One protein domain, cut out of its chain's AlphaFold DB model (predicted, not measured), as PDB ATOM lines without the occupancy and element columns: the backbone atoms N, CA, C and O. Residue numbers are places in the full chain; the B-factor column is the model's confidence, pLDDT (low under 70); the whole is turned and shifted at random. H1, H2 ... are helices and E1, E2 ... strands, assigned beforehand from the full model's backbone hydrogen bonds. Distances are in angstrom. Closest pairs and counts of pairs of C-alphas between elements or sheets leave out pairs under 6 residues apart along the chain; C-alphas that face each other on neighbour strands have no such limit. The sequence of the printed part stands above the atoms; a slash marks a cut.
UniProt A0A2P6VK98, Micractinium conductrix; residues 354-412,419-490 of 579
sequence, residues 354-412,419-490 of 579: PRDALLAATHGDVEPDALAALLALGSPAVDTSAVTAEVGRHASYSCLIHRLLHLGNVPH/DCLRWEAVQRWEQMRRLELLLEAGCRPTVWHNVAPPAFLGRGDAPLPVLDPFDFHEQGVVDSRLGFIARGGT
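AT A GLANCE: This is residues 354 to 412 and 419 to 490 of the 579 residues of a protein of Micractinium conductrix (UniProt A0A2P6VK98). Helices running roughly along one line make the body of this domain: the long H4 has H2, H3 and H6 beside it, H3 is in the middle, and H1 folds back along H2. Two small two-stranded hairpins are added to this body: E1 and E2 pack beside H1 and H3, while E3 and E4 lie far from the middle, joined by a wide loop. The printed part has 131 residues, with six named helices and four named strands in the order H1, H2, E1, E2, H3, H4, E3, E4, H5, H6; each sheet, E1 - E2 and E3 - E4, is antiparallel. The class is mixed, helices and strands. The whole is compact, with a radius of gyration of the C-alphas of 14.3 A, and rounded, spanning 40 by 34 by 34 A.

HOW THE PARTS SIT: H1, residues 354 to 361, and H2, residues 368 to 376, form a helical hairpin: they touch, closest at the C-alphas of Ala 361 and Leu 371, 6.5 A, at a shallow tilt of 7 degrees, opposite ways. E1, residues 388 to 391, and E2, residues 394 to 397, form an antiparallel hairpin at 144 degrees, with N 389 and O 396 at 2.8 A and N 391 and O 394 at 2.9 A, within hydrogen-bond range. The closest C-alphas of H1 and E1 are those of Ala 360 and Val 391, 6.0 A apart. H3, residues 400 to 408, only just touches H1, with 3 pairs of C-alphas within 8 A; the closest are those of Leu 359 and Leu 400, 6.3 A. The closest C-alphas of E2 and H3 are those of Tyr 397 and Arg 403, 4.8 A apart. H4, residues 420 to 440, touches H3 at a shallow tilt of 6 degrees, opposite ways, closest at the C-alphas of Ile 401 and Leu 435, 6.5 A. With residues 430 to 438 alone H4 touches H2, closest at the C-alphas of Pro 368 and Arg 434, 5.2 A. E3, residues 448 to 451, and E4, residues 464 to 467, form an antiparallel hairpin at 155 degrees, with N 450 and O 465 at 2.9 A and N 467 and O 448 at 2.8 A. H5, residues 470 to 473, and H3 are near each other. H6, residues 480 to 486, touches H4, which meets it with residues 431 to 439 alone, at a shallow tilt of 28 degrees, the same way; the closest C-alphas are those of Met 432 and Leu 482, 6.2 A. H6 and H3 only just touch, with 3 pairs of C-alphas within 8 A, closest at Ile 401 and Ala 486, 6.6 A. Every O i to N i+4 pair is within hydrogen-bond range in H1, H2, H3, H4 and H6, while H5 is too short for such a pair.

IN THESE COORDINATES: H1 begins at C-alpha 354, (188.054, 174.652, 155.739), and is 10.4 A long; H2 is 12.4 A. E1 measures 9.9 A and E2 10.0 A. H3 is 12.3 A long, and H4, the longest helix, is 29.9 A, beginning at C-alpha 420, (216.363, 163.382, 168.208). E3 measures 6.5 A, E4 6.2 A and H5 4.8 A. H6 is 9.9 A long and ends at C-alpha 486, (200.682, 159.060, 149.933).

THE WHOLE: The two C-alphas farthest apart are those of Asp 419 and Asn 450, 43.6 A. Residues 413 to 418 are not printed, and C-alphas 412 and 419 are 12.6 A apart across this cut. The links from H2 to E1 and from E3 to E4 are long. The mean pLDDT of the printed part is 85.4; residue 382 and residues 411 to 412, 419 to 422 and 474 to 477 are under 70.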
ATOM      1  N   PRO A 354     187.492 175.942 155.319       83.31
ATOM      2  CA  PRO A 354     188.054 174.652 155.739       83.31
ATOM      3  C   PRO A 354     189.410 174.363 155.082       83.31
ATOM      4  O   PRO A 354     190.309 173.803 155.706       83.31
ATOM      5  N   ARG A 355     189.595 174.847 153.845       86.38
ATOM      6  CA  ARG A 355     190.861 174.824 153.105       86.38
ATOM      7  C   ARG A 355     192.001 175.493 153.864       86.38
ATOM      8  O   ARG A 355     193.020 174.841 154.071       86.38
ATOM      9  N   ASP A 356     191.853 176.744 154.283       84.31
ATOM     10  CA  ASP A 356     192.945 177.481 154.936       84.31
ATOM     11  C   ASP A 356     193.298 176.870 156.295       84.31
ATOM     12  O   ASP A 356     194.474 176.753 156.640       84.31
ATOM     13  N   ALA A 357     192.287 176.401 157.036       84.06
ATOM     14  CA  ALA A 357     192.484 175.686 158.292       84.06
ATOM     15  C   ALA A 357     193.273 174.379 158.098       84.06
ATOM     16  O   ALA A 357     194.212 174.109 158.845       84.06
ATOM     17  N   LEU A 358     192.943 173.590 157.071       89.31
ATOM     18  CA  LEU A 358     193.646 172.343 156.752       89.31
ATOM     19  C   LEU A 358     195.057 172.588 156.200       89.31
ATOM     20  O   LEU A 358     195.993 171.873 156.564       89.31
ATOM     21  N   LEU A 359     195.248 173.615 155.367       89.06
ATOM     22  CA  LEU A 359     196.576 174.006 154.876       89.06
ATOM     23  C   LEU A 359     197.492 174.471 156.016       89.06
ATOM     24  O   LEU A 359     198.700 174.238 155.972       89.06
ATOM     25  N   ALA A 360     196.925 175.112 157.038       84.50
ATOM     26  CA  ALA A 360     197.646 175.497 158.242       84.50
ATOM     27  C   ALA A 360     197.928 174.285 159.141       84.50
ATOM     28  O   ALA A 360     199.056 174.112 159.602       84.50
ATOM     29  N   ALA A 361     196.946 173.401 159.332       86.19
ATOM     30  CA  ALA A 361     197.100 172.211 160.168       86.19
ATOM     31  C   ALA A 361     198.125 171.217 159.610       86.19
ATOM     32  O   ALA A 361     198.881 170.621 160.370       86.19
ATOM     33  N   THR A 362     198.209 171.093 158.285       87.44
ATOM     34  CA  THR A 362     199.260 170.306 157.616       87.44
ATOM     35  C   THR A 362     200.639 170.953 157.710       87.44
ATOM     36  O   THR A 362     201.632 170.251 157.544       87.44
ATOM     37  N   HIS A 363     200.713 172.260 157.993       81.25
ATOM     38  CA  HIS A 363     201.979 172.956 158.182       81.25
ATOM     39  C   HIS A 363     202.574 172.783 159.585       81.25
ATOM     40  O   HIS A 363     203.780 172.924 159.780       81.25
ATOM     41  N   GLY A 364     201.733 172.532 160.585       72.88
ATOM     42  CA  GLY A 364     202.163 172.499 161.973       72.88
ATOM     43  C   GLY A 364     202.347 171.105 162.562       72.88
ATOM     44  O   GLY A 364     201.850 170.122 162.028       72.88
ATOM     45  N   ASP A 365     202.964 171.044 163.745       77.88
ATOM     46  CA  ASP A 365     202.939 169.882 164.650       77.88
ATOM     47  C   ASP A 365     201.535 169.639 165.246       77.88
ATOM     48  O   ASP A 365     201.349 169.621 166.457       77.88
ATOM     49  N   VAL A 366     200.506 169.563 164.399       83.69
ATOM     50  CA  VAL A 366     199.116 169.347 164.813       83.69
ATOM     51  C   VAL A 366     198.854 167.858 164.970       83.69
ATOM     52  O   VAL A 366     198.981 167.111 164.006       83.69
ATOM     53  N   GLU A 367     198.417 167.423 166.150       88.06
ATOM     54  CA  GLU A 367     198.086 166.015 166.390       88.06
ATOM     55  C   GLU A 367     197.113 165.454 165.326       88.06
ATOM     56  O   GLU A 367     196.171 166.148 164.921       88.06
ATOM     57  N   PRO A 368     197.262 164.184 164.903       91.00
ATOM     58  CA  PRO A 368     196.417 163.598 163.859       91.00
ATOM     59  C   PRO A 368     194.913 163.702 164.142       91.00
ATOM     60  O   PRO A 368     194.131 164.024 163.253       91.00
ATOM     61  N   ASP A 369     194.489 163.521 165.390       87.69
ATOM     62  CA  ASP A 369     193.079 163.658 165.763       87.69
ATOM     63  C   ASP A 369     192.515 165.073 165.527       87.69
ATOM     64  O   ASP A 369     191.320 165.241 165.282       87.69
ATOM     65  N   ALA A 370     193.344 166.110 165.667       85.00
ATOM     66  CA  ALA A 370     192.928 167.483 165.412       85.00
ATOM     67  C   ALA A 370     192.754 167.724 163.906       85.00
ATOM     68  O   ALA A 370     191.790 168.374 163.498       85.00
ATOM     69  N   LEU A 371     193.618 167.124 163.080       90.25
ATOM     70  CA  LEU A 371     193.421 167.079 161.633       90.25
ATOM     71  C   LEU A 371     192.138 166.314 161.264       90.25
ATOM     72  O   LEU A 371     191.358 166.803 160.451       90.25
ATOM     73  N   ALA A 372     191.870 165.169 161.900       90.62
ATOM     74  CA  ALA A 372     190.638 164.401 161.696       90.62
ATOM     75  C   ALA A 372     189.381 165.224 162.032       90.62
ATOM     76  O   ALA A 372     188.415 165.224 161.273       90.62
ATOM     77  N   ALA A 373     189.408 165.974 163.138       85.12
ATOM     78  CA  ALA A 373     188.319 166.871 163.522       85.12
ATOM     79  C   ALA A 373     188.088 167.997 162.498       85.12
ATOM     80  O   ALA A 373     186.938 168.339 162.227       85.12
ATOM     81  N   LEU A 374     189.151 168.548 161.900       86.44
ATOM     82  CA  LEU A 374     189.021 169.520 160.809       86.44
ATOM     83  C   LEU A 374     188.446 168.886 159.539       86.44
ATOM     84  O   LEU A 374     187.587 169.484 158.901       86.44
ATOM     85  N   LEU A 375     188.877 167.676 159.182       90.25
ATOM     86  CA  LEU A 375     188.346 166.956 158.018       90.25
ATOM     87  C   LEU A 375     186.860 166.612 158.191       90.25
ATOM     88  O   LEU A 375     186.097 166.688 157.231       90.25
ATOM     89  N   ALA A 376     186.423 166.319 159.419       88.31
ATOM     90  CA  ALA A 376     185.016 166.077 159.738       88.31
ATOM     91  C   ALA A 376     184.115 167.314 159.539       88.31
ATOM     92  O   ALA A 376     182.908 167.159 159.363       88.31
ATOM     93  N   LEU A 377     184.678 168.530 159.534       82.50
ATOM     94  CA  LEU A 377     183.943 169.755 159.187       82.50
ATOM     95  C   LEU A 377     183.692 169.898 157.682       82.50
ATOM     96  O   LEU A 377     182.850 170.696 157.271       82.50
ATOM     97  N   GLY A 378     184.414 169.128 156.873       84.06
ATOM     98  CA  GLY A 378     184.304 169.098 155.426       84.06
ATOM     99  C   GLY A 378     185.677 168.986 154.774       84.06
ATOM    100  O   GLY A 378     186.593 169.742 155.095       84.06
ATOM    101  N   SER A 379     185.798 168.080 153.806       79.75
ATOM    102  CA  SER A 379     186.951 168.020 152.910       79.75
ATOM    103  C   SER A 379     186.816 169.128 151.860       79.75
ATOM    104  O   SER A 379     185.941 169.036 150.995       79.75
ATOM    105  N   PRO A 380     187.630 170.195 151.901       78.88
ATOM    106  CA  PRO A 380     187.587 171.224 150.879       78.88
ATOM    107  C   PRO A 380     187.993 170.615 149.537       78.88
ATOM    108  O   PRO A 380     188.895 169.776 149.468       78.88
ATOM    109  N   ALA A 381     187.368 171.085 148.457       76.50
ATOM    110  CA  ALA A 381     187.896 170.838 147.126       76.50
ATOM    111  C   ALA A 381     189.333 171.377 147.082       76.50
ATOM    112  O   ALA A 381     189.576 172.563 147.327       76.50
ATOM    113  N   VAL A 382     190.294 170.486 146.837       69.81
ATOM    114  CA  VAL A 382     191.693 170.874 146.675       69.81
ATOM    115  C   VAL A 382     191.769 171.664 145.381       69.81
ATOM    116  O   VAL A 382     191.520 171.138 144.302       69.81
ATOM    117  N   ASP A 383     192.077 172.945 145.500       76.88
ATOM    118  CA  ASP A 383     192.321 173.806 144.356       76.88
ATOM    119  C   ASP A 383     193.639 173.391 143.695       76.88
ATOM    120  O   ASP A 383     194.734 173.678 144.182       76.88
ATOM    121  N   THR A 384     193.503 172.672 142.587       75.94
ATOM    122  CA  THR A 384     194.613 172.178 141.777       75.94
ATOM    123  C   THR A 384     195.096 173.210 140.757       75.94
ATOM    124  O   THR A 384     195.972 172.886 139.961       75.94
ATOM    125  N   SER A 385     194.533 174.426 140.725       81.75
ATOM    126  CA  SER A 385     194.906 175.442 139.726       81.75
ATOM    127  C   SER A 385     196.234 176.135 140.047       81.75
ATOM    128  O   SER A 385     196.973 176.514 139.142       81.75
ATOM    129  N   ALA A 386     196.576 176.238 141.333       89.62
ATOM    130  CA  ALA A 386     197.858 176.742 141.808       89.62
ATOM    131  C   ALA A 386     198.702 175.594 142.373       89.62
ATOM    132  O   ALA A 386     198.176 174.718 143.059       89.62
ATOM    133  N   VAL A 387     200.015 175.599 142.123       92.56
ATOM    134  CA  VAL A 387     200.942 174.611 142.709       92.56
ATOM    135  C   VAL A 387     201.224 174.924 144.168       92.56
ATOM    136  O   VAL A 387     201.345 174.019 144.992       92.56
ATOM    137  N   THR A 388     201.341 176.209 144.493       91.75
ATOM    138  CA  THR A 388     201.693 176.697 145.820       91.75
ATOM    139  C   THR A 388     200.518 177.404 146.476       91.75
ATOM    140  O   THR A 388     199.641 177.959 145.817       91.75
ATOM    141  N   ALA A 389     200.504 177.376 147.801       90.31
ATOM    142  CA  ALA A 389     199.639 178.203 148.623       90.31
ATOM    143  C   ALA A 389     200.466 178.793 149.770       90.31
ATOM    144  O   ALA A 389     201.341 178.123 150.332       90.31
ATOM    145  N   GLU A 390     200.183 180.035 150.132       85.44
ATOM    146  CA  GLU A 390     200.786 180.673 151.298       85.44
ATOM    147  C   GLU A 390     199.879 180.492 152.507       85.44
ATOM    148  O   GLU A 390     198.685 180.785 152.453       85.44
ATOM    149  N   VAL A 391     200.456 180.023 153.611       77.06
ATOM    150  CA  VAL A 391     199.801 180.042 154.918       77.06
ATOM    151  C   VAL A 391     200.726 180.739 155.899       77.06
ATOM    152  O   VAL A 391     201.871 180.324 156.092       77.06
ATOM    153  N   GLY A 392     200.246 181.831 156.492       75.56
ATOM    154  CA  GLY A 392     201.060 182.675 157.359       75.56
ATOM    155  C   GLY A 392     202.271 183.235 156.605       75.56
ATOM    156  O   GLY A 392     202.124 184.054 155.699       75.56
ATOM    157  N   ARG A 393     203.477 182.802 156.992       76.56
ATOM    158  CA  ARG A 393     204.756 183.178 156.352       76.56
ATOM    159  C   ARG A 393     205.378 182.057 155.519       76.56
ATOM    160  O   ARG A 393     206.523 182.184 155.091       76.56
ATOM    161  N   HIS A 394     204.656 180.959 155.325       81.56
ATOM    162  CA  HIS A 394     205.189 179.761 154.699       81.56
ATOM    163  C   HIS A 394     204.493 179.473 153.370       81.56
ATOM    164  O   HIS A 394     203.282 179.250 153.311       81.56
ATOM    165  N   ALA A 395     205.285 179.444 152.299       86.69
ATOM    166  CA  ALA A 395     204.860 178.961 150.995       86.69
ATOM    167  C   ALA A 395     205.170 177.462 150.888       86.69
ATOM    168  O   ALA A 395     206.301 177.032 151.102       86.69
ATOM    169  N   SER A 396     204.163 176.659 150.560       91.06
ATOM    170  CA  SER A 396     204.322 175.224 150.289       91.06
ATOM    171  C   SER A 396     203.292 174.787 149.246       91.06
ATOM    172  O   SER A 396     202.536 175.623 148.745       91.06
ATOM    173  N   TYR A 397     203.244 173.502 148.902       92.94
ATOM    174  CA  TYR A 397     202.273 172.972 147.947       92.94
ATOM    175  C   TYR A 397     200.830 173.290 148.367       92.94
ATOM    176  O   TYR A 397     200.506 173.346 149.556       92.94
ATOM    177  N   SER A 398     199.952 173.532 147.400       92.31
ATOM    178  CA  SER A 398     198.510 173.718 147.617       92.31
ATOM    179  C   SER A 398     197.792 172.394 147.915       92.31
ATOM    180  O   SER A 398     196.773 172.381 148.599       92.31
ATOM    181  N   CYS A 399     198.342 171.271 147.441       93.62
ATOM    182  CA  CYS A 399     197.875 169.928 147.764       93.62
ATOM    183  C   CYS A 399     198.304 169.542 149.189       93.62
ATOM    184  O   CYS A 399     199.493 169.567 149.507       93.62
ATOM    185  N   LEU A 400     197.344 169.136 150.029       93.50
ATOM    186  CA  LEU A 400     197.573 168.786 151.439       93.50
ATOM    187  C   LEU A 400     198.562 167.625 151.616       93.50
ATOM    188  O   LEU A 400     199.405 167.674 152.508       93.50
ATOM    189  N   ILE A 401     198.498 166.613 150.743       94.25
ATOM    190  CA  ILE A 401     199.408 165.459 150.781       94.25
ATOM    191  C   ILE A 401     200.836 165.903 150.459       94.25
ATOM    192  O   ILE A 401     201.747 165.667 151.247       94.25
ATOM    193  N   HIS A 402     201.027 166.612 149.343       93.50
ATOM    194  CA  HIS A 402     202.350 167.094 148.932       93.50
ATOM    195  C   HIS A 402     202.933 168.104 149.921       93.50
ATOM    196  O   HIS A 402     204.134 168.100 150.168       93.50
ATOM    197  N   ARG A 403     202.089 168.934 150.546       92.31
ATOM    198  CA  ARG A 403     202.497 169.841 151.628       92.31
ATOM    199  C   ARG A 403     203.022 169.072 152.838       92.31
ATOM    200  O   ARG A 403     204.094 169.407 153.334       92.31
ATOM    201  N   LEU A 404     202.300 168.046 153.285       91.56
ATOM    202  CA  LEU A 404     202.708 167.224 154.425       91.56
ATOM    203  C   LEU A 404     204.035 166.495 154.149       91.56
ATOM    204  O   LEU A 404     204.926 166.513 154.996       91.56
ATOM    205  N   LEU A 405     204.204 165.939 152.943       91.12
ATOM    206  CA  LEU A 405     205.463 165.315 152.511       91.12
ATOM    207  C   LEU A 405     206.618 166.320 152.425       91.12
ATOM    208  O   LEU A 405     207.724 166.038 152.876       91.12
ATOM    209  N   HIS A 406     206.368 167.505 151.866       87.94
ATOM    210  CA  HIS A 406     207.371 168.560 151.749       87.94
ATOM    211  C   HIS A 406     207.896 169.006 153.113       87.94
ATOM    212  O   HIS A 406     209.092 169.233 153.265       87.94
ATOM    213  N   LEU A 407     207.018 169.126 154.108       83.00
ATOM    214  CA  LEU A 407     207.397 169.599 155.438       83.00
ATOM    215  C   LEU A 407     208.049 168.522 156.295       83.00
ATOM    216  O   LEU A 407     208.966 168.848 157.041       83.00
ATOM    217  N   GLY A 408     207.656 167.254 156.137       80.38
ATOM    218  CA  GLY A 408     208.337 166.145 156.809       80.38
ATOM    219  C   GLY A 408     209.796 165.960 156.384       80.38
ATOM    220  O   GLY A 408     210.574 165.342 157.106       80.38
ATOM    221  N   ASN A 409     210.172 166.550 155.250       75.56
ATOM    222  CA  ASN A 409     211.518 166.505 154.696       75.56
ATOM    223  C   ASN A 409     212.417 167.665 155.102       75.56
ATOM    224  O   ASN A 409     213.624 167.592 154.872       75.56
ATOM    225  N   VAL A 410     211.860 168.759 155.626       72.00
ATOM    226  CA  VAL A 410     212.686 169.875 156.082       72.00
ATOM    227  C   VAL A 410     213.381 169.390 157.351       72.00
ATOM    228  O   VAL A 410     212.687 169.140 158.338       72.00
ATOM    229  N   PRO A 411     214.721 169.220 157.363       63.81
ATOM    230  CA  PRO A 411     215.411 168.794 158.569       63.81
ATOM    231  C   PRO A 411     215.038 169.781 159.668       63.81
ATOM    232  O   PRO A 411     215.176 170.990 159.471       63.81
ATOM    233  N   HIS A 412     214.540 169.307 160.809       63.59
ATOM    234  CA  HIS A 412     214.359 170.179 161.960       63.59
ATOM    235  C   HIS A 412     215.759 170.586 162.436       63.59
ATOM    236  O   HIS A 412     216.361 169.937 163.283       63.59
ATOM    237  N   ASP A 419     217.973 163.100 172.113       62.41
ATOM    238  CA  ASP A 419     216.505 163.011 172.072       62.41
ATOM    239  C   ASP A 419     215.931 163.026 170.633       62.41
ATOM    240  O   ASP A 419     214.750 162.724 170.434       62.41
ATOM    241  N   CYS A 420     216.760 163.304 169.616       64.94
ATOM    242  CA  CYS A 420     216.363 163.382 168.208       64.94
ATOM    243  C   CYS A 420     215.764 162.067 167.681       64.94
ATOM    244  O   CYS A 420     214.736 162.097 167.014       64.94
ATOM    245  N   LEU A 421     216.317 160.898 168.033       68.75
ATOM    246  CA  LEU A 421     215.857 159.616 167.468       68.75
ATOM    247  C   LEU A 421     214.449 159.211 167.932       68.75
ATOM    248  O   LEU A 421     213.651 158.706 167.142       68.75
ATOM    249  N   ARG A 422     214.127 159.421 169.217       68.88
ATOM    250  CA  ARG A 422     212.773 159.146 169.734       68.88
ATOM    251  C   ARG A 422     211.766 160.137 169.173       68.88
ATOM    252  O   ARG A 422     210.656 159.744 168.822       68.88
ATOM    253  N   TRP A 423     212.169 161.398 169.074       72.12
ATOM    254  CA  TRP A 423     211.331 162.449 168.524       72.12
ATOM    255  C   TRP A 423     211.036 162.215 167.033       72.12
ATOM    256  O   TRP A 423     209.879 162.286 166.626       72.12
ATOM    257  N   GLU A 424     212.032 161.800 166.245       79.56
ATOM    258  CA  GLU A 424     211.856 161.416 164.838       79.56
ATOM    259  C   GLU A 424     210.857 160.268 164.653       79.56
ATOM    260  O   GLU A 424     210.039 160.314 163.736       79.56
ATOM    261  N   ALA A 425     210.893 159.240 165.508       81.06
ATOM    262  CA  ALA A 425     209.967 158.112 165.406       81.06
ATOM    263  C   ALA A 425     208.509 158.538 165.652       81.06
ATOM    264  O   ALA A 425     207.627 158.165 164.876       81.06
ATOM    265  N   VAL A 426     208.265 159.359 166.683       83.44
ATOM    266  CA  VAL A 426     206.928 159.900 166.987       83.44
ATOM    267  C   VAL A 426     206.443 160.804 165.853       83.44
ATOM    268  O   VAL A 426     205.321 160.641 165.382       83.44
ATOM    269  N   GLN A 427     207.300 161.693 165.345       84.19
ATOM    270  CA  GLN A 427     206.949 162.577 164.230       84.19
ATOM    271  C   GLN A 427     206.634 161.805 162.944       84.19
ATOM    272  O   GLN A 427     205.652 162.113 162.268       84.19
ATOM    273  N   ARG A 428     207.412 160.765 162.612       86.38
ATOM    274  CA  ARG A 428     207.123 159.902 161.452       86.38
ATOM    275  C   ARG A 428     205.782 159.189 161.603       86.38
ATOM    276  O   ARG A 428     205.005 159.171 160.650       86.38
ATOM    277  N   TRP A 429     205.497 158.642 162.786       90.25
ATOM    278  CA  TRP A 429     204.205 158.020 163.074       90.25
ATOM    279  C   TRP A 429     203.049 159.017 162.905       90.25
ATOM    280  O   TRP A 429     202.080 158.726 162.200       90.25
ATOM    281  N   GLU A 430     203.174 160.227 163.459       90.94
ATOM    282  CA  GLU A 430     202.153 161.266 163.312       90.94
ATOM    283  C   GLU A 430     201.955 161.686 161.853       90.94
ATOM    284  O   GLU A 430     200.818 161.843 161.409       90.94
ATOM    285  N   GLN A 431     203.034 161.843 161.082       90.75
ATOM    286  CA  GLN A 431     202.954 162.173 159.657       90.75
ATOM    287  C   GLN A 431     202.256 161.075 158.851       90.75
ATOM    288  O   GLN A 431     201.407 161.388 158.014       90.75
ATOM    289  N   MET A 432     202.559 159.802 159.123       92.12
ATOM    290  CA  MET A 432     201.861 158.671 158.503       92.12
ATOM    291  C   MET A 432     200.372 158.707 158.829       92.12
ATOM    292  O   MET A 432     199.549 158.668 157.915       92.12
ATOM    293  N   ARG A 433     200.026 158.896 160.106       94.25
ATOM    294  CA  ARG A 433     198.628 158.974 160.529       94.25
ATOM    295  C   ARG A 433     197.888 160.136 159.870       94.25
ATOM    296  O   ARG A 433     196.743 159.991 159.449       94.25
ATOM    297  N   ARG A 434     198.530 161.300 159.748       93.50
ATOM    298  CA  ARG A 434     197.957 162.462 159.049       93.50
ATOM    299  C   ARG A 434     197.745 162.180 157.557       93.50
ATOM    300  O   ARG A 434     196.703 162.560 157.031       93.50
ATOM    301  N   LEU A 435     198.684 161.509 156.882       94.38
ATOM    302  CA  LEU A 435     198.517 161.095 155.480       94.38
ATOM    303  C   LEU A 435     197.325 160.152 155.312       94.38
ATOM    304  O   LEU A 435     196.525 160.340 154.401       94.38
ATOM    305  N   GLU A 436     197.197 159.164 156.190       94.56
ATOM    306  CA  GLU A 436     196.097 158.198 156.163       94.56
ATOM    307  C   GLU A 436     194.749 158.888 156.341       94.56
ATOM    308  O   GLU A 436     193.860 158.687 155.520       94.56
ATOM    309  N   LEU A 437     194.635 159.795 157.315       94.38
ATOM    310  CA  LEU A 437     193.429 160.598 157.520       94.38
ATOM    311  C   LEU A 437     193.069 161.441 156.287       94.38
ATOM    312  O   LEU A 437     191.900 161.521 155.914       94.38
ATOM    313  N   LEU A 438     194.057 162.051 155.623       94.00
ATOM    314  CA  LEU A 438     193.826 162.794 154.378       94.00
ATOM    315  C   LEU A 438     193.323 161.871 153.258       94.00
ATOM    316  O   LEU A 438     192.390 162.225 152.536       94.00
ATOM    317  N   LEU A 439     193.914 160.684 153.110       93.50
ATOM    318  CA  LEU A 439     193.514 159.704 152.097       93.50
ATOM    319  C   LEU A 439     192.108 159.145 152.362       93.50
ATOM    320  O   LEU A 439     191.317 159.029 151.418       93.50
ATOM    321  N   GLU A 440     191.786 158.848 153.622       92.75
ATOM    322  CA  GLU A 440     190.456 158.432 154.087       92.75
ATOM    323  C   GLU A 440     189.406 159.514 153.817       92.75
ATOM    324  O   GLU A 440     188.319 159.213 153.324       92.75
ATOM    325  N   ALA A 441     189.759 160.785 154.024       92.62
ATOM    326  CA  ALA A 441     188.908 161.935 153.719       92.62
ATOM    327  C   ALA A 441     188.782 162.246 152.211       92.62
ATOM    328  O   ALA A 441     188.169 163.248 151.831       92.62
ATOM    329  N   GLY A 442     189.357 161.400 151.347       93.25
ATOM    330  CA  GLY A 442     189.261 161.501 149.892       93.25
ATOM    331  C   GLY A 442     190.303 162.412 149.241       93.25
ATOM    332  O   GLY A 442     190.288 162.562 148.020       93.25
ATOM    333  N   CYS A 443     191.238 162.995 150.001       92.38
ATOM    334  CA  CYS A 443     192.330 163.763 149.411       92.38
ATOM    335  C   CYS A 443     193.225 162.838 148.576       92.38
ATOM    336  O   CYS A 443     193.500 161.695 148.952       92.38
ATOM    337  N   ARG A 444     193.685 163.321 147.423       93.00
ATOM    338  CA  ARG A 444     194.595 162.593 146.531       93.00
ATOM    339  C   ARG A 444     195.764 163.493 146.136       93.00
ATOM    340  O   ARG A 444     195.581 164.712 146.082       93.00
ATOM    341  N   PRO A 445     196.956 162.923 145.888       93.94
ATOM    342  CA  PRO A 445     198.071 163.686 145.353       93.94
ATOM    343  C   PRO A 445     197.672 164.362 144.045       93.94
ATOM    344  O   PRO A 445     196.951 163.787 143.229       93.94
ATOM    345  N   THR A 446     198.141 165.587 143.848       94.06
ATOM    346  CA  THR A 446     197.864 166.359 142.635       94.06
ATOM    347  C   THR A 446     199.067 166.306 141.707       94.06
ATOM    348  O   THR A 446     200.193 166.508 142.155       94.06
ATOM    349  N   VAL A 447     198.821 166.061 140.421       94.00
ATOM    350  CA  VAL A 447     199.798 166.269 139.346       94.00
ATOM    351  C   VAL A 447     199.384 167.528 138.601       94.00
ATOM    352  O   VAL A 447     198.259 167.621 138.098       94.00
ATOM    353  N   TRP A 448     200.267 168.517 138.561       94.25
ATOM    354  CA  TRP A 448     199.986 169.791 137.910       94.25
ATOM    355  C   TRP A 448     200.495 169.797 136.473       94.25
ATOM    356  O   TRP A 448     201.477 169.136 136.155       94.25
ATOM    357  N   HIS A 449     199.831 170.558 135.606       93.88
ATOM    358  CA  HIS A 449     200.156 170.637 134.184       93.88
ATOM    359  C   HIS A 449     200.314 172.098 133.771       93.88
ATOM    360  O   HIS A 449     199.485 172.925 134.147       93.88
ATOM    361  N   ASN A 450     201.341 172.401 132.978       92.88
ATOM    362  CA  ASN A 450     201.640 173.746 132.468       92.88
ATOM    363  C   ASN A 450     201.708 174.819 133.569       92.88
ATOM    364  O   ASN A 450     201.131 175.898 133.447       92.88
ATOM    365  N   VAL A 451     202.408 174.512 134.660       91.69
ATOM    366  CA  VAL A 451     202.503 175.372 135.845       91.69
ATOM    367  C   VAL A 451     203.922 175.879 136.057       91.69
ATOM    368  O   VAL A 451     204.890 175.174 135.782       91.69
ATOM    369  N   ALA A 452     204.059 177.086 136.605       90.12
ATOM    370  CA  ALA A 452     205.352 177.549 137.099       90.12
ATOM    371  C   ALA A 452     205.821 176.648 138.260       90.12
ATOM    372  O   ALA A 452     205.013 176.318 139.141       90.12
ATOM    373  N   PRO A 453     207.099 176.226 138.285       88.00
ATOM    374  CA  PRO A 453     207.630 175.485 139.415       88.00
ATOM    375  C   PRO A 453     207.576 176.358 140.679       88.00
ATOM    376  O   PRO A 453     207.777 177.571 140.608       88.00
ATOM    377  N   PRO A 454     207.335 175.769 141.860       89.25
ATOM    378  CA  PRO A 454     207.462 176.492 143.113       89.25
ATOM    379  C   PRO A 454     208.844 177.126 143.266       89.25
ATOM    380  O   PRO A 454     209.855 176.460 143.044       89.25
ATOM    381  N   ALA A 455     208.899 178.370 143.750       88.31
ATOM    382  CA  ALA A 455     210.158 179.077 143.994       88.31
ATOM    383  C   ALA A 455     211.119 178.289 144.910       88.31
ATOM    384  O   ALA A 455     212.333 178.323 144.724       88.31
ATOM    385  N   PHE A 456     210.580 177.519 145.862       85.31
ATOM    386  CA  PHE A 456     211.374 176.686 146.771       85.31
ATOM    387  C   PHE A 456     212.060 175.487 146.093       85.31
ATOM    388  O   PHE A 456     212.939 174.885 146.701       85.31
ATOM    389  N   LEU A 457     211.718 175.149 144.842       84.88
ATOM    390  CA  LEU A 457     212.466 174.160 144.055       84.88
ATOM    391  C   LEU A 457     213.723 174.748 143.395       84.88
ATOM    392  O   LEU A 457     214.478 174.003 142.773       84.88
ATOM    393  N   GLY A 458     213.945 176.068 143.478       85.00
ATOM    394  CA  GLY A 458     215.128 176.725 142.910       85.00
ATOM    395  C   GLY A 458     215.241 176.621 141.383       85.00
ATOM    396  O   GLY A 458     216.322 176.826 140.833       85.00
ATOM    397  N   ARG A 459     214.150 176.284 140.685       77.00
ATOM    398  CA  ARG A 459     214.078 176.311 139.219       77.00
ATOM    399  C   ARG A 459     213.528 177.661 138.770       77.00
ATOM    400  O   ARG A 459     212.613 178.176 139.400       77.00
ATOM    401  N   GLY A 460     214.101 178.225 137.705       80.19
ATOM    402  CA  GLY A 460     213.651 179.501 137.141       80.19
ATOM    403  C   GLY A 460     212.187 179.475 136.685       80.19
ATOM    404  O   GLY A 460     211.578 178.411 136.604       80.19
ATOM    405  N   ASP A 461     211.647 180.641 136.328       85.00
ATOM    406  CA  ASP A 461     210.208 180.880 136.095       85.00
ATOM    407  C   ASP A 461     209.604 180.181 134.857       85.00
ATOM    408  O   ASP A 461     208.454 180.430 134.488       85.00
ATOM    409  N   ALA A 462     210.359 179.309 134.185       91.00
ATOM    410  CA  ALA A 462     209.873 178.583 133.020       91.00
ATOM    411  C   ALA A 462     208.799 177.557 133.438       91.00
ATOM    412  O   ALA A 462     209.065 176.720 134.307       91.00
ATOM    413  N   PRO A 463     207.599 177.576 132.827       90.06
ATOM    414  CA  PRO A 463     206.533 176.647 133.172       90.06
ATOM    415  C   PRO A 463     206.933 175.205 132.847       90.06
ATOM    416  O   PRO A 463     207.505 174.918 131.793       90.06
ATOM    417  N   LEU A 464     206.608 174.286 133.753       89.62
ATOM    418  CA  LEU A 464     206.775 172.855 133.554       89.62
ATOM    419  C   LEU A 464     205.530 172.284 132.862       89.62
ATOM    420  O   LEU A 464     204.416 172.557 133.316       89.62
ATOM    421  N   PRO A 465     205.690 171.462 131.806       92.94
ATOM    422  CA  PRO A 465     204.553 170.853 131.118       92.94
ATOM    423  C   PRO A 465     203.771 169.919 132.049       92.94
ATOM    424  O   PRO A 465     202.543 169.916 132.031       92.94
ATOM    425  N   VAL A 466     204.483 169.182 132.903       94.19
ATOM    426  CA  VAL A 466     203.934 168.337 133.964       94.19
ATOM    427  C   VAL A 466     204.826 168.478 135.194       94.19
ATOM    428  O   VAL A 466     206.052 168.483 135.079       94.19
ATOM    429  N   LEU A 467     204.206 168.607 136.362       92.12
ATOM    430  CA  LEU A 467     204.856 168.614 137.663       92.12
ATOM    431  C   LEU A 467     204.179 167.564 138.551       92.12
ATOM    432  O   LEU A 467     203.102 167.814 139.101       92.12
ATOM    433  N   ASP A 468     204.836 166.417 138.715       92.69
ATOM    434  CA  ASP A 468     204.542 165.459 139.780       92.69
ATOM    435  C   ASP A 468     205.570 165.643 140.913       92.69
ATOM    436  O   ASP A 468     206.754 165.368 140.717       92.69
ATOM    437  N   PRO A 469     205.179 166.120 142.110       87.88
ATOM    438  CA  PRO A 469     206.108 166.266 143.236       87.88
ATOM    439  C   PRO A 469     206.824 164.985 143.623       87.88
ATOM    440  O   PRO A 469     207.925 165.046 144.173       87.88
ATOM    441  N   PHE A 470     206.226 163.829 143.343       89.25
ATOM    442  CA  PHE A 470     206.856 162.561 143.652       89.25
ATOM    443  C   PHE A 470     208.176 162.350 142.903       89.25
ATOM    444  O   PHE A 470     209.083 161.760 143.491       89.25
ATOM    445  N   ASP A 471     208.332 162.911 141.702       85.69
ATOM    446  CA  ASP A 471     209.588 162.861 140.934       85.69
ATOM    447  C   ASP A 471     210.744 163.562 141.671       85.69
ATOM    448  O   ASP A 471     211.918 163.233 141.498       85.69
ATOM    449  N   PHE A 472     210.415 164.530 142.529       80.44
ATOM    450  CA  PHE A 472     211.377 165.286 143.331       80.44
ATOM    451  C   PHE A 472     211.609 164.630 144.693       80.44
ATOM    452  O   PHE A 472     212.696 164.718 145.261       80.44
ATOM    453  N   HIS A 473     210.597 163.936 145.213       76.25
ATOM    454  CA  HIS A 473     210.671 163.206 146.472       76.25
ATOM    455  C   HIS A 473     211.551 161.947 146.393       76.25
ATOM    456  O   HIS A 473     212.197 161.599 147.384       76.25
ATOM    457  N   GLU A 474     211.614 161.293 145.226       62.50
ATOM    458  CA  GLU A 474     212.384 160.057 144.997       62.50
ATOM    459  C   GLU A 474     213.912 160.241 145.037       62.50
ATOM    460  O   GLU A 474     214.640 159.257 145.159       62.50
ATOM    461  N   GLN A 475     214.419 161.477 145.058       68.56
ATOM    462  CA  GLN A 475     215.853 161.776 145.195       68.56
ATOM    463  C   GLN A 475     216.389 161.578 146.635       68.56
ATOM    464  O   GLN A 475     217.329 162.246 147.057       68.56
ATOM    465  N   GLY A 476     215.788 160.658 147.398       62.41
ATOM    466  CA  GLY A 476     216.185 160.299 148.766       62.41
ATOM    467  C   GLY A 476     215.692 161.253 149.854       62.41
ATOM    468  O   GLY A 476     216.133 161.143 150.993       62.41
ATOM    469  N   VAL A 477     214.797 162.186 149.517       62.28
ATOM    470  CA  VAL A 477     214.370 163.239 150.448       62.28
ATOM    471  C   VAL A 477     213.171 162.791 151.291       62.28
ATOM    472  O   VAL A 477     213.146 163.081 152.480       62.28
ATOM    473  N   VAL A 478     212.199 162.065 150.713       74.62
ATOM    474  CA  VAL A 478     211.033 161.526 151.451       74.62
ATOM    475  C   VAL A 478     211.288 160.094 151.908       74.62
ATOM    476  O   VAL A 478     211.761 159.264 151.130       74.62
ATOM    477  N   ASP A 479     210.877 159.768 153.136       83.38
ATOM    478  CA  ASP A 479     210.784 158.379 153.591       83.38
ATOM    479  C   ASP A 479     209.957 157.554 152.588       83.38
ATOM    480  O   ASP A 479     208.775 157.815 152.346       83.38
ATOM    481  N   SER A 480     210.572 156.522 152.008       85.00
ATOM    482  CA  SER A 480     209.934 155.631 151.031       85.00
ATOM    483  C   SER A 480     208.562 155.093 151.476       85.00
ATOM    484  O   SER A 480     207.714 154.807 150.625       85.00
ATOM    485  N   ARG A 481     208.314 154.988 152.792       87.69
ATOM    486  CA  ARG A 481     207.022 154.601 153.373       87.69
ATOM    487  C   ARG A 481     205.980 155.707 153.273       87.69
ATOM    488  O   ARG A 481     204.866 155.427 152.843       87.69
ATOM    489  N   LEU A 482     206.338 156.950 153.600       90.00
ATOM    490  CA  LEU A 482     205.445 158.107 153.462       90.00
ATOM    491  C   LEU A 482     205.037 158.297 151.999       90.00
ATOM    492  O   LEU A 482     203.852 158.436 151.702       90.00
ATOM    493  N   GLY A 483     206.003 158.212 151.077       90.94
ATOM    494  CA  GLY A 483     205.726 158.282 149.640       90.94
ATOM    495  C   GLY A 483     204.813 157.149 149.158       90.94
ATOM    496  O   GLY A 483     203.908 157.375 148.358       90.94
ATOM    497  N   PHE A 484     205.004 155.932 149.677       90.19
ATOM    498  CA  PHE A 484     204.148 154.788 149.362       90.19
ATOM    499  C   PHE A 484     202.706 154.969 149.865       90.19
ATOM    500  O   PHE A 484     201.771 154.758 149.092       90.19
ATOM    501  N   ILE A 485     202.524 155.408 151.116       91.75
ATOM    502  CA  ILE A 485     201.200 155.692 151.691       91.75
ATOM    503  C   ILE A 485     200.515 156.801 150.904       91.75
ATOM    504  O   ILE A 485     199.384 156.626 150.464       91.75
ATOM    505  N   ALA A 486     201.217 157.908 150.651       92.75
ATOM    506  CA  ALA A 486     200.682 159.060 149.933       92.75
ATOM    507  C   ALA A 486     200.149 158.715 148.531       92.75
ATOM    508  O   ALA A 486     199.169 159.310 148.089       92.75
ATOM    509  N   ARG A 487     200.739 157.725 147.846       92.25
ATOM    510  CA  ARG A 487     200.253 157.211 146.549       92.25
ATOM    511  C   ARG A 487     199.030 156.288 146.662       92.25
ATOM    512  O   ARG A 487     198.599 155.734 145.656       92.25
ATOM    513  N   GLY A 488     198.476 156.101 147.860       88.38
ATOM    514  CA  GLY A 488     197.407 155.136 148.120       88.38
ATOM    515  C   GLY A 488     197.881 153.690 147.972       88.38
ATOM    516  O   GLY A 488     197.115 152.833 147.539       88.38
ATOM    517  N   GLY A 489     199.161 153.428 148.261       87.44
ATOM    518  CA  GLY A 489     199.751 152.107 148.110       87.44
ATOM    519  C   GLY A 489     199.024 151.057 148.951       87.44
ATOM    520  O   GLY A 489     198.898 151.202 150.163       87.44
ATOM    521  N   THR A 490     198.579 149.974 148.317       88.56
ATOM    522  CA  THR A 490     197.987 148.823 149.006       88.56
ATOM    523  C   THR A 490     199.029 147.746 149.271       88.56
ATOM    524  O   THR A 490     200.050 147.619 148.571       88.56
TER     525      THR A 490